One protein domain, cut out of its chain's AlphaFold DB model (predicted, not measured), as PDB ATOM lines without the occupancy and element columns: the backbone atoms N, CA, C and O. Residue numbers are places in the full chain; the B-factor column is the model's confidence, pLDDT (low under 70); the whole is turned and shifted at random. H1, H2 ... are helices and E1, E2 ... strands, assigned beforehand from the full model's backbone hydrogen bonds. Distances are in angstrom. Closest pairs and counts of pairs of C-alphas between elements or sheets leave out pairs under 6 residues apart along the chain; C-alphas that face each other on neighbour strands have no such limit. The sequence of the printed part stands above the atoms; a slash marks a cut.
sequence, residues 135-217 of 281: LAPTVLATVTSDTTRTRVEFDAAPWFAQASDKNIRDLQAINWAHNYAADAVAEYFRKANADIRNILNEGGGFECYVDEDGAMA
ATOM      1  N   LEU A 135      33.462  38.620  19.665       86.69
ATOM      2  CA  LEU A 135      34.262  37.397  19.506       86.69
ATOM      3  C   LEU A 135      35.239  37.165  20.667       86.69
ATOM      4  O   LEU A 135      35.881  36.122  20.742       86.69
ATOM      5  N   ALA A 136      35.369  38.139  21.569       85.94
ATOM      6  CA  ALA A 136      36.238  38.055  22.732       85.94
ATOM      7  C   ALA A 136      35.412  38.125  24.027       85.94
ATOM      8  O   ALA A 136      34.554  38.997  24.136       85.94
ATOM      9  N   PRO A 137      35.696  37.297  25.047       92.81
ATOM     10  CA  PRO A 137      36.683  36.215  25.058       92.81
ATOM     11  C   PRO A 137      36.275  35.042  24.154       92.81
ATOM     12  O   PRO A 137      35.096  34.804  23.939       92.81
ATOM     13  N   THR A 138      37.250  34.308  23.626       93.56
ATOM     14  CA  THR A 138      36.998  33.101  22.822       93.56
ATOM     15  C   THR A 138      36.215  32.071  23.633       93.56
ATOM     16  O   THR A 138      36.531  31.843  24.802       93.56
ATOM     17  N   VAL A 139      35.243  31.413  23.002       96.69
ATOM     18  CA  VAL A 139      34.521  30.287  23.606       96.69
ATOM     19  C   VAL A 139      34.953  29.024  22.882       96.69
ATOM     20  O   VAL A 139      34.498  28.761  21.774       96.69
ATOM     21  N   LEU A 140      35.865  28.249  23.465       97.56
ATOM     22  CA  LEU A 140      36.341  27.034  22.808       97.56
ATOM     23  C   LEU A 140      35.218  25.990  22.755       97.56
ATOM     24  O   LEU A 140      34.518  25.757  23.734       97.56
ATOM     25  N   ALA A 141      35.062  25.330  21.618       97.75
ATOM     26  CA  ALA A 141      34.166  24.200  21.460       97.75
ATOM     27  C   ALA A 141      34.849  23.086  20.670       97.75
ATOM     28  O   ALA A 141      35.838  23.285  19.964       97.75
ATOM     29  N   THR A 142      34.329  21.878  20.822       97.62
ATOM     30  CA  THR A 142      34.787  20.676  20.143       97.62
ATOM     31  C   THR A 142      33.591  19.966  19.527       97.62
ATOM     32  O   THR A 142      32.556  19.827  20.171       97.62
ATOM     33  N   VAL A 143      33.753  19.445  18.314       96.31
ATOM     34  CA  VAL A 143      32.857  18.432  17.746       96.31
ATOM     35  C   VAL A 143      33.634  17.140  17.499       96.31
ATOM     36  O   VAL A 143      34.771  17.174  17.018       96.31
ATOM     37  N   THR A 144      33.046  16.003  17.867       96.06
ATOM     38  CA  THR A 144      33.644  14.670  17.714       96.06
ATOM     39  C   THR A 144      32.695  13.749  16.957       96.06
ATOM     40  O   THR A 144      31.542  13.612  17.344       96.06
ATOM     41  N   SER A 145      33.177  13.087  15.904       94.06
ATOM     42  CA  SER A 145      32.429  12.022  15.219       94.06
ATOM     43  C   SER A 145      32.390  10.751  16.068       94.06
ATOM     44  O   SER A 145      33.439  10.278  16.521       94.06
ATOM     45  N   ASP A 146      31.221  10.126  16.213       89.50
ATOM     46  CA  ASP A 146      31.102   8.826  16.887       89.50
ATOM     47  C   ASP A 146      31.750   7.696  16.085       89.50
ATOM     48  O   ASP A 146      32.267   6.723  16.651       89.50
ATOM     49  N   THR A 147      31.740   7.841  14.758       90.00
ATOM     50  CA  THR A 147      32.177   6.815  13.808       90.00
ATOM     51  C   THR A 147      33.682   6.847  13.620       90.00
ATOM     52  O   THR A 147      34.367   5.848  13.842       90.00
ATOM     53  N   THR A 148      34.211   7.993  13.193       89.06
ATOM     54  CA  THR A 148      35.627   8.123  12.833       89.06
ATOM     55  C   THR A 148      36.487   8.516  14.024       89.06
ATOM     56  O   THR A 148      37.709   8.390  13.954       89.06
ATOM     57  N   ARG A 149      35.868   8.973  15.127       91.00
ATOM     58  CA  ARG A 149      36.551   9.589  16.277       91.00
ATOM     59  C   ARG A 149      37.393  10.804  15.886       91.00
ATOM     60  O   ARG A 149      38.264  11.221  16.648       91.00
ATOM     61  N   THR A 150      37.121  11.383  14.717       93.56
ATOM     62  CA  THR A 150      37.695  12.658  14.292       93.56
ATOM     63  C   THR A 150      37.176  13.751  15.211       93.56
ATOM     64  O   THR A 150      35.981  13.796  15.503       93.56
ATOM     65  N   ARG A 151      38.081  14.618  15.667       96.00
ATOM     66  CA  ARG A 151      37.803  15.713  16.594       96.00
ATOM     67  C   ARG A 151      38.236  17.030  15.964       96.00
ATOM     68  O   ARG A 151      39.367  17.128  15.493       96.00
ATOM     69  N   VAL A 152      37.355  18.027  15.984       96.81
ATOM     70  CA  VAL A 152      37.623  19.380  15.478       96.81
ATOM     71  C   VAL A 152      37.328  20.385  16.580       96.81
ATOM     72  O   VAL A 152      36.261  20.343  17.188       96.81
ATOM     73  N   GLU A 153      38.276  21.283  16.826       97.69
ATOM     74  CA  GLU A 153      38.128  22.406  17.753       97.69
ATOM     75  C   GLU A 153      37.780  23.683  16.986       97.69
ATOM     76  O   GLU A 153      38.272  23.906  15.876       97.69
ATOM     77  N   PHE A 154      36.915  24.517  17.559       96.44
ATOM     78  CA  PHE A 154      36.470  25.766  16.945       96.44
ATOM     79  C   PHE A 154      36.071  26.807  17.996       96.44
ATOM     80  O   PHE A 154      35.838  26.474  19.156       96.44
ATOM     81  N   ASP A 155      36.006  28.073  17.585       96.38
ATOM     82  CA  ASP A 155      35.515  29.170  18.423       96.38
ATOM     83  C   ASP A 155      33.998  29.311  18.262       96.38
ATOM     84  O   ASP A 155      33.510  29.635  17.179       96.38
ATOM     85  N   ALA A 156      33.263  29.064  19.340       97.06
ATOM     86  CA  ALA A 156      31.817  29.174  19.424       97.06
ATOM     87  C   ALA A 156      31.326  30.595  19.750       97.06
ATOM     88  O   ALA A 156      30.117  30.822  19.692       97.06
ATOM     89  N   ALA A 157      32.201  31.573  20.031       94.94
ATOM     90  CA  ALA A 157      31.787  32.952  20.319       94.94
ATOM     91  C   ALA A 157      30.840  33.558  19.251       94.94
ATOM     92  O   ALA A 157      29.853  34.189  19.639       94.94
ATOM     93  N   PRO A 158      31.016  33.308  17.932       90.56
ATOM     94  CA  PRO A 158      30.043  33.714  16.914       90.56
ATOM     95  C   PRO A 158      28.617  33.192  17.147       90.56
ATOM     96  O   PRO A 158      27.646  33.922  16.946       90.56
ATOM     97  N   TRP A 159      28.475  31.944  17.605       93.62
ATOM     98  CA  TRP A 159      27.166  31.375  17.925       93.62
ATOM     99  C   TRP A 159      26.552  32.070  19.141       93.62
ATOM    100  O   TRP A 159      25.376  32.425  19.096       93.62
ATOM    101  N   PHE A 160      27.347  32.327  20.188       92.19
ATOM    102  CA  PHE A 160      26.902  33.049  21.389       92.19
ATOM    103  C   PHE A 160      26.446  34.480  21.077       92.19
ATOM    104  O   PHE A 160      25.457  34.942  21.645       92.19
ATOM    105  N   ALA A 161      27.127  35.158  20.148       86.06
ATOM    106  CA  ALA A 161      26.812  36.525  19.743       86.06
ATOM    107  C   ALA A 161      25.396  36.666  19.158       86.06
ATOM    108  O   ALA A 161      24.727  37.662  19.426       86.06
ATOM    109  N   GLN A 162      24.931  35.671  18.396       86.38
ATOM    110  CA  GLN A 162      23.581  35.663  17.816       86.38
ATOM    111  C   GLN A 162      22.552  34.881  18.649       86.38
ATOM    112  O   GLN A 162      21.347  35.060  18.476       86.38
ATOM    113  N   ALA A 163      22.996  34.011  19.561       83.94
ATOM    114  CA  ALA A 163      22.104  33.137  20.306       83.94
ATOM    115  C   ALA A 163      21.173  33.917  21.248       83.94
ATOM    116  O   ALA A 163      21.571  34.811  22.007       83.94
ATOM    117  N   SER A 164      19.901  33.513  21.248       85.38
ATOM    118  CA  SER A 164      18.942  33.977  22.246       85.38
ATOM    119  C   SER A 164      19.323  33.472  23.642       85.38
ATOM    120  O   SER A 164      19.923  32.406  23.799       85.38
ATOM    121  N   ASP A 165      18.889  34.184  24.683       85.81
ATOM    122  CA  ASP A 165      19.090  33.738  26.066       85.81
ATOM    123  C   ASP A 165      18.433  32.377  26.339       85.81
ATOM    124  O   ASP A 165      18.864  31.652  27.231       85.81
ATOM    125  N   LYS A 166      17.383  32.020  25.587       89.12
ATOM    126  CA  LYS A 166      16.768  30.695  25.675       89.12
ATOM    127  C   LYS A 166      17.728  29.616  25.174       89.12
ATOM    128  O   LYS A 166      17.925  28.636  25.879       89.12
ATOM    129  N   ASN A 167      18.350  29.812  24.011       86.25
ATOM    130  CA  ASN A 167      19.284  28.835  23.440       86.25
ATOM    131  C   ASN A 167      20.474  28.589  24.375       86.25
ATOM    132  O   ASN A 167      20.882  27.450  24.575       86.25
ATOM    133  N   ILE A 168      20.998  29.651  24.991       94.00
ATOM    134  CA  ILE A 168      22.109  29.551  25.944       94.00
ATOM    135  C   ILE A 168      21.671  28.828  27.228       94.00
ATOM    136  O   ILE A 168      22.426  28.014  27.747       94.00
ATOM    137  N   ARG A 169      20.450  29.069  27.731       91.31
ATOM    138  CA  ARG A 169      19.892  28.307  28.865       91.31
ATOM    139  C   ARG A 169      19.702  26.833  28.537       91.31
ATOM    140  O   ARG A 169      20.035  25.997  29.363       91.31
ATOM    141  N   ASP A 170      19.187  26.519  27.352       88.50
ATOM    142  CA  ASP A 170      19.016  25.132  26.918       88.50
ATOM    143  C   ASP A 170      20.379  24.416  26.836       88.50
ATOM    144  O   ASP A 170      20.483  23.261  27.243       88.50
ATOM    145  N   LEU A 171      21.428  25.112  26.373       93.88
ATOM    146  CA  LEU A 171      22.804  24.605  26.342       93.88
ATOM    147  C   LEU A 171      23.400  24.429  27.751       93.88
ATOM    148  O   LEU A 171      24.004  23.400  28.041       93.88
ATOM    149  N   GLN A 172      23.208  25.397  28.646       95.62
ATOM    150  CA  GLN A 172      23.674  25.298  30.032       95.62
ATOM    151  C   GLN A 172      22.961  24.164  30.787       95.62
ATOM    152  O   GLN A 172      23.603  23.427  31.530       95.62
ATOM    153  N   ALA A 173      21.663  23.961  30.549       92.44
ATOM    154  CA  ALA A 173      20.865  22.926  31.210       92.44
ATOM    155  C   ALA A 173      21.313  21.494  30.866       92.44
ATOM    156  O   ALA A 173      21.010  20.558  31.608       92.44
ATOM    157  N   ILE A 174      22.029  21.319  29.753       91.38
ATOM    158  CA  ILE A 174      22.661  20.051  29.364       91.38
ATOM    159  C   ILE A 174      24.155  20.010  29.723       91.38
ATOM    160  O   ILE A 174      24.889  19.181  29.195       91.38
ATOM    161  N   ASN A 175      24.615  20.886  30.621       94.31
ATOM    162  CA  ASN A 175      26.020  21.034  31.009       94.31
ATOM    163  C   ASN A 175      26.942  21.251  29.800       94.31
ATOM    164  O   ASN A 175      28.002  20.636  29.701       94.31
ATOM    165  N   TRP A 176      26.511  22.104  28.864       95.81
ATOM    166  CA  TRP A 176      27.307  22.542  27.714       95.81
ATOM    167  C   TRP A 176      27.677  21.430  26.712       95.81
ATOM    168  O   TRP A 176      28.540  21.640  25.858       95.81
ATOM    169  N   ALA A 177      27.034  20.255  26.777       93.50
ATOM    170  CA  ALA A 177      27.421  19.090  25.980       93.50
ATOM    171  C   ALA A 177      26.282  18.084  25.718       93.50
ATOM    172  O   ALA A 177      25.231  18.117  26.353       93.50
ATOM    173  N   HIS A 178      26.540  17.126  24.822       76.38
ATOM    174  CA  HIS A 178      25.857  15.822  24.738       76.38
ATOM    175  C   HIS A 178      24.390  15.765  24.297       76.38
ATOM    176  O   HIS A 178      23.724  14.739  24.460       76.38
ATOM    177  N   ASN A 179      23.833  16.851  23.764       82.31
ATOM    178  CA  ASN A 179      22.447  16.848  23.302       82.31
ATOM    179  C   ASN A 179      22.229  17.864  22.178       82.31
ATOM    180  O   ASN A 179      23.091  18.694  21.896       82.31
ATOM    181  N   TYR A 180      21.019  17.874  21.620       83.69
ATOM    182  CA  TYR A 180      20.610  18.708  20.494       83.69
ATOM    183  C   TYR A 180      20.945  20.201  20.646       83.69
ATOM    184  O   TYR A 180      21.183  20.871  19.644       83.69
ATOM    185  N   ALA A 181      20.969  20.751  21.868       80.88
ATOM    186  CA  ALA A 181      21.351  22.153  22.063       80.88
ATOM    187  C   ALA A 181      22.858  22.393  21.851       80.88
ATOM    188  O   ALA A 181      23.226  23.448  21.341       80.88
ATOM    189  N   ALA A 182      23.716  21.420  22.176       86.12
ATOM    190  CA  ALA A 182      25.138  21.456  21.843       86.12
ATOM    191  C   ALA A 182      25.349  21.201  20.344       86.12
ATOM    192  O   ALA A 182      26.130  21.902  19.706       86.12
ATOM    193  N   ASP A 183      24.586  20.284  19.744       88.88
ATOM    194  CA  ASP A 183      24.668  20.019  18.302       88.88
ATOM    195  C   ASP A 183      24.319  21.255  17.471       88.88
ATOM    196  O   ASP A 183      24.983  21.542  16.476       88.88
ATOM    197  N   ALA A 184      23.344  22.050  17.922       86.12
ATOM    198  CA  ALA A 184      22.990  23.323  17.298       86.12
ATOM    199  C   ALA A 184      24.166  24.321  17.239       86.12
ATOM    200  O   ALA A 184      24.197  25.173  16.348       86.12
ATOM    201  N   VAL A 185      25.138  24.220  18.156       92.44
ATOM    202  CA  VAL A 185      26.369  25.023  18.121       92.44
ATOM    203  C   VAL A 185      27.247  24.574  16.956       92.44
ATOM    204  O   VAL A 185      27.647  25.409  16.155       92.44
ATOM    205  N   ALA A 186      27.511  23.272  16.806       92.25
ATOM    206  CA  ALA A 186      28.298  22.744  15.687       92.25
ATOM    207  C   ALA A 186      27.611  22.977  14.327       92.25
ATOM    208  O   ALA A 186      28.261  23.368  13.355       92.25
ATOM    209  N   GLU A 187      26.290  22.802  14.271       86.88
ATOM    210  CA  GLU A 187      25.469  23.016  13.075       86.88
ATOM    211  C   GLU A 187      25.571  24.439  12.527       86.88
ATOM    212  O   GLU A 187      25.682  24.636  11.315       86.88
ATOM    213  N   TYR A 188      25.626  25.441  13.406       89.00
ATOM    214  CA  TYR A 188      25.825  26.835  13.007       89.00
ATOM    215  C   TYR A 188      27.107  27.030  12.179       89.00
ATOM    216  O   TYR A 188      27.128  27.800  11.217       89.00
ATOM    217  N   PHE A 189      28.167  26.274  12.479       89.00
ATOM    218  CA  PHE A 189      29.433  26.342  11.750       89.00
ATOM    219  C   PHE A 189      29.489  25.446  10.507       89.00
ATOM    220  O   PHE A 189      30.479  25.505   9.775       89.00
ATOM    221  N   ARG A 190      28.440  24.670  10.193       89.69
ATOM    222  CA  ARG A 190      28.408  23.749   9.038       89.69
ATOM    223  C   ARG A 190      28.752  24.445   7.717       89.69
ATOM    224  O   ARG A 190      29.444  23.875   6.878       89.69
ATOM    225  N   LYS A 191      28.270  25.671   7.490       80.50
ATOM    226  CA  LYS A 191      28.548  26.408   6.240       80.50
ATOM    227  C   LYS A 191      29.957  27.022   6.230       80.50
ATOM    228  O   LYS A 191      30.584  27.071   5.174       80.50
ATOM    229  N   ALA A 192      30.460  27.450   7.390       81.25
ATOM    230  CA  ALA A 192      31.698  28.223   7.520       81.25
ATOM    231  C   ALA A 192      32.962  27.375   7.765       81.25
ATOM    232  O   ALA A 192      34.062  27.823   7.443       81.25
ATOM    233  N   ASN A 193      32.832  26.160   8.307       87.31
ATOM    234  CA  ASN A 193      33.953  25.284   8.646       87.31
ATOM    235  C   ASN A 193      33.818  23.929   7.932       87.31
ATOM    236  O   ASN A 193      32.921  23.134   8.215       87.31
ATOM    237  N   ALA A 194      34.726  23.669   6.986       89.62
ATOM    238  CA  ALA A 194      34.684  22.471   6.155       89.62
ATOM    239  C   ALA A 194      34.910  21.173   6.948       89.62
ATOM    240  O   ALA A 194      34.311  20.160   6.595       89.62
ATOM    241  N   ASP A 195      35.721  21.200   8.006       92.50
ATOM    242  CA  ASP A 195      36.018  20.013   8.812       92.50
ATOM    243  C   ASP A 195      34.820  19.625   9.681       92.50
ATOM    244  O   ASP A 195      34.439  18.455   9.729       92.50
ATOM    245  N   ILE A 196      34.154  20.623  10.271       92.56
ATOM    246  CA  ILE A 196      32.875  20.444  10.969       92.56
ATOM    247  C   ILE A 196      31.843  19.877   9.993       92.56
ATOM    248  O   ILE A 196      31.285  18.811  10.231       92.56
ATOM    249  N   ARG A 197      31.660  20.509   8.828       92.06
ATOM    250  CA  ARG A 197      30.735  20.021   7.793       92.06
ATOM    251  C   ARG A 197      30.980  18.564   7.404       92.06
ATOM    252  O   ARG A 197      30.021  17.840   7.159       92.06
ATOM    253  N   ASN A 198      32.242  18.154   7.301       91.00
ATOM    254  CA  ASN A 198      32.584  16.777   6.970       91.00
ATOM    255  C   ASN A 198      32.099  15.827   8.068       91.00
ATOM    256  O   ASN A 198      31.384  14.892   7.730       91.00
ATOM    257  N   ILE A 199      32.384  16.121   9.344       91.81
ATOM    258  CA  ILE A 199      31.918  15.320  10.491       91.81
ATOM    259  C   ILE A 199      30.393  15.174  10.489       91.81
ATOM    260  O   ILE A 199      29.894  14.054  10.569       91.81
ATOM    261  N   LEU A 200      29.645  16.272  10.333       87.56
ATOM    262  CA  LEU A 200      28.177  16.221  10.356       87.56
ATOM    263  C   LEU A 200      27.569  15.441   9.175       87.56
ATOM    264  O   LEU A 200      26.444  14.955   9.270       87.56
ATOM    265  N   ASN A 201      28.298  15.301   8.065       87.56
ATOM    266  CA  ASN A 201      27.843  14.582   6.872       87.56
ATOM    267  C   ASN A 201      28.268  13.101   6.841       87.56
ATOM    268  O   ASN A 201      27.911  12.394   5.898       87.56
ATOM    269  N   GLU A 202      29.014  12.605   7.836       85.25
ATOM    270  CA  GLU A 202      29.494  11.211   7.876       85.25
ATOM    271  C   GLU A 202      28.358  10.178   8.017       85.25
ATOM    272  O   GLU A 202      28.587   8.981   7.839       85.25
ATOM    273  N   GLY A 203      27.131  10.615   8.325       74.62
ATOM    274  CA  GLY A 203      25.953   9.753   8.486       74.62
ATOM    275  C   GLY A 203      25.942   8.934   9.783       74.62
ATOM    276  O   GLY A 203      24.962   8.243  10.057       74.62
ATOM    277  N   GLY A 204      27.010   9.013  10.583       75.19
ATOM    278  CA  GLY A 204      27.032   8.594  11.982       75.19
ATOM    279  C   GLY A 204      26.703   9.754  12.921       75.19
ATOM    280  O   GLY A 204      26.730  10.912  12.508       75.19
ATOM    281  N   GLY A 205      26.390   9.438  14.178       86.69
ATOM    282  CA  GLY A 205      26.222  10.452  15.220       86.69
ATOM    283  C   GLY A 205      27.495  11.273  15.444       86.69
ATOM    284  O   GLY A 205      28.602  10.875  15.055       86.69
ATOM    285  N   PHE A 206      27.326  12.435  16.060       92.12
ATOM    286  CA  PHE A 206      28.413  13.280  16.522       92.12
ATOM    287  C   PHE A 206      28.041  13.879  17.874       92.12
ATOM    288  O   PHE A 206      26.874  13.934  18.245       92.12
ATOM    289  N   GLU A 207      29.057  14.347  18.583       91.56
ATOM    290  CA  GLU A 207      28.930  14.917  19.914       91.56
ATOM    291  C   GLU A 207      29.625  16.277  19.930       91.56
ATOM    292  O   GLU A 207      30.816  16.379  19.602       91.56
ATOM    293  N   CYS A 208      28.892  17.326  20.302       95.50
ATOM    294  CA  CYS A 208      29.456  18.653  20.525       95.50
ATOM    295  C   CYS A 208      29.623  18.948  22.024       95.50
ATOM    296  O   CYS A 208      28.769  18.617  22.846       95.50
ATOM    297  N   TYR A 209      30.745  19.581  22.362       97.38
ATOM    298  CA  TYR A 209      31.096  20.052  23.697       97.38
ATOM    299  C   TYR A 209      31.521  21.516  23.612       97.38
ATOM    300  O   TYR A 209      32.401  21.853  22.818       97.38
ATOM    301  N   VAL A 210      30.930  22.371  24.440       97.88
ATOM    302  CA  VAL A 210      31.322  23.773  24.604       97.88
ATOM    303  C   VAL A 210      32.041  23.925  25.940       97.88
ATOM    304  O   VAL A 210      31.585  23.415  26.958       97.88
ATOM    305  N   ASP A 211      33.171  24.624  25.932       97.25
ATOM    306  CA  ASP A 211      33.934  24.920  27.137       97.25
ATOM    307  C   ASP A 211      33.143  25.846  28.069       97.25
ATOM    308  O   ASP A 211      32.842  26.992  27.723       97.25
ATOM    309  N   GLU A 212      32.795  25.332  29.249       96.12
ATOM    310  CA  GLU A 212      31.991  26.041  30.245       96.12
ATOM    311  C   GLU A 212      32.681  27.317  30.738       96.12
ATOM    312  O   GLU A 212      32.044  28.369  30.800       96.12
ATOM    313  N   ASP A 213      33.978  27.256  31.040       95.31
ATOM    314  CA  ASP A 213      34.723  28.405  31.557       95.31
ATOM    315  C   ASP A 213      34.785  29.535  30.521       95.31
ATOM    316  O   ASP A 213      34.505  30.697  30.842       95.31
ATOM    317  N   GLY A 214      35.075  29.204  29.259       96.06
ATOM    318  CA  GLY A 214      35.023  30.133  28.133       96.06
ATOM    319  C   GLY A 214      33.627  30.717  27.919       96.06
ATOM    320  O   GLY A 214      33.480  31.936  27.785       96.06
ATOM    321  N   ALA A 215      32.584  29.883  27.954       97.19
ATOM    322  CA  ALA A 215      31.197  30.327  27.817       97.19
ATOM    323  C   ALA A 215      30.800  31.288  28.946       97.19
ATOM    324  O   ALA A 215      30.263  32.369  28.694       97.19
ATOM    325  N   MET A 216      31.119  30.951  30.196       96.44
ATOM    326  CA  MET A 216      30.833  31.785  31.362       96.44
ATOM    327  C   MET A 216      31.631  33.091  31.344       96.44
ATOM    328  O   MET A 216      31.085  34.144  31.690       96.44
ATOM    329  N   ALA A 217      32.886  33.067  30.885       95.19
ATOM    330  CA  ALA A 217      33.684  34.271  30.676       95.19
ATOM    331  C   ALA A 217      33.066  35.187  29.606       95.19
ATOM    332  O   ALA A 217      33.003  36.400  29.811       95.19
TER     333      ALA A 217
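AT A GLANCE: This is residues 135 to 217 of the 281 residues of an uncharacterized protein of Rhodoferax ferrireducens (strain ATCC BAA-621 / DSM 15236 / T118) (UniProt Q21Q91). A three-stranded sheet forms a wall with H3 and H4 over one face and the other face bare, in two layers, helices on one face of a sheet. H2 packs on H3, H1 lies near H3, and H5 only grazes the sheet. The 83 printed residues hold, in order, E1 E2 H1 H2 H3 H4 E3 H5; the sheet's order is E2 E1 E3, antiparallel, and the class is mixed, helices and strands. The whole is compact, with a radius of gyration of the C-alphas of 11.8 A and spans of 31 by 23 by 19 A.

HOW THE PARTS SIT: The inner strand E1, residues 140 to 145, forms a hairpin with edge strand E2, residues 151 to 155; N 143 and O 152 are within hydrogen-bond range at 2.9 A. E1 is antiparallel to E3, residues 206 to 210, with N 142 and O 209 at 2.8 A. H3, residues 180 to 188, runs across the strands at a height of 7.8 A over the sheet; its closest C-alphas to E3 are those of Ala 182 and Cys 208, 5.3 A. On the same face, H4, residues 194 to 200, runs slantwise to the strands, with C-alphas of Ser 145 and Ile 199 the closest to E1, 5.8 A. H2, residues 165 to 173, touches H3, closest at the C-alphas of Leu 171 and Ala 181, 5.1 A, at a steep tilt of 56 degrees, opposite ways. H1, residues 157 to 162, is close to H3 but not clearly touching, with the C-alphas of Trp 159 and Val 185 closest at 6.4 A. H5, residues 212 to 217, only grazes the sheet with residues 212 to 215. Every O i to N i+4 pair is within hydrogen-bond range in H2, H4 and H5; in H1 1 of 2 are, in H3 4 of 5.

IN THESE COORDINATES: E1 begins at C-alpha 140 (36.341, 27.034, 22.808) and is 17.3 A long; E2 is 13.8 A and E3 13.6 A. H2 is 12.1 A and H3 12.2 A; H5 ends at C-alpha 217 (33.684, 34.271, 30.676).

THE WHOLE: The C-alphas farthest apart, those of Gly 203 and Ala 217, are 34.0 A apart. The printed part has no cut and no long link. Its mean pLDDT is 90.9, and no printed residue is under 70.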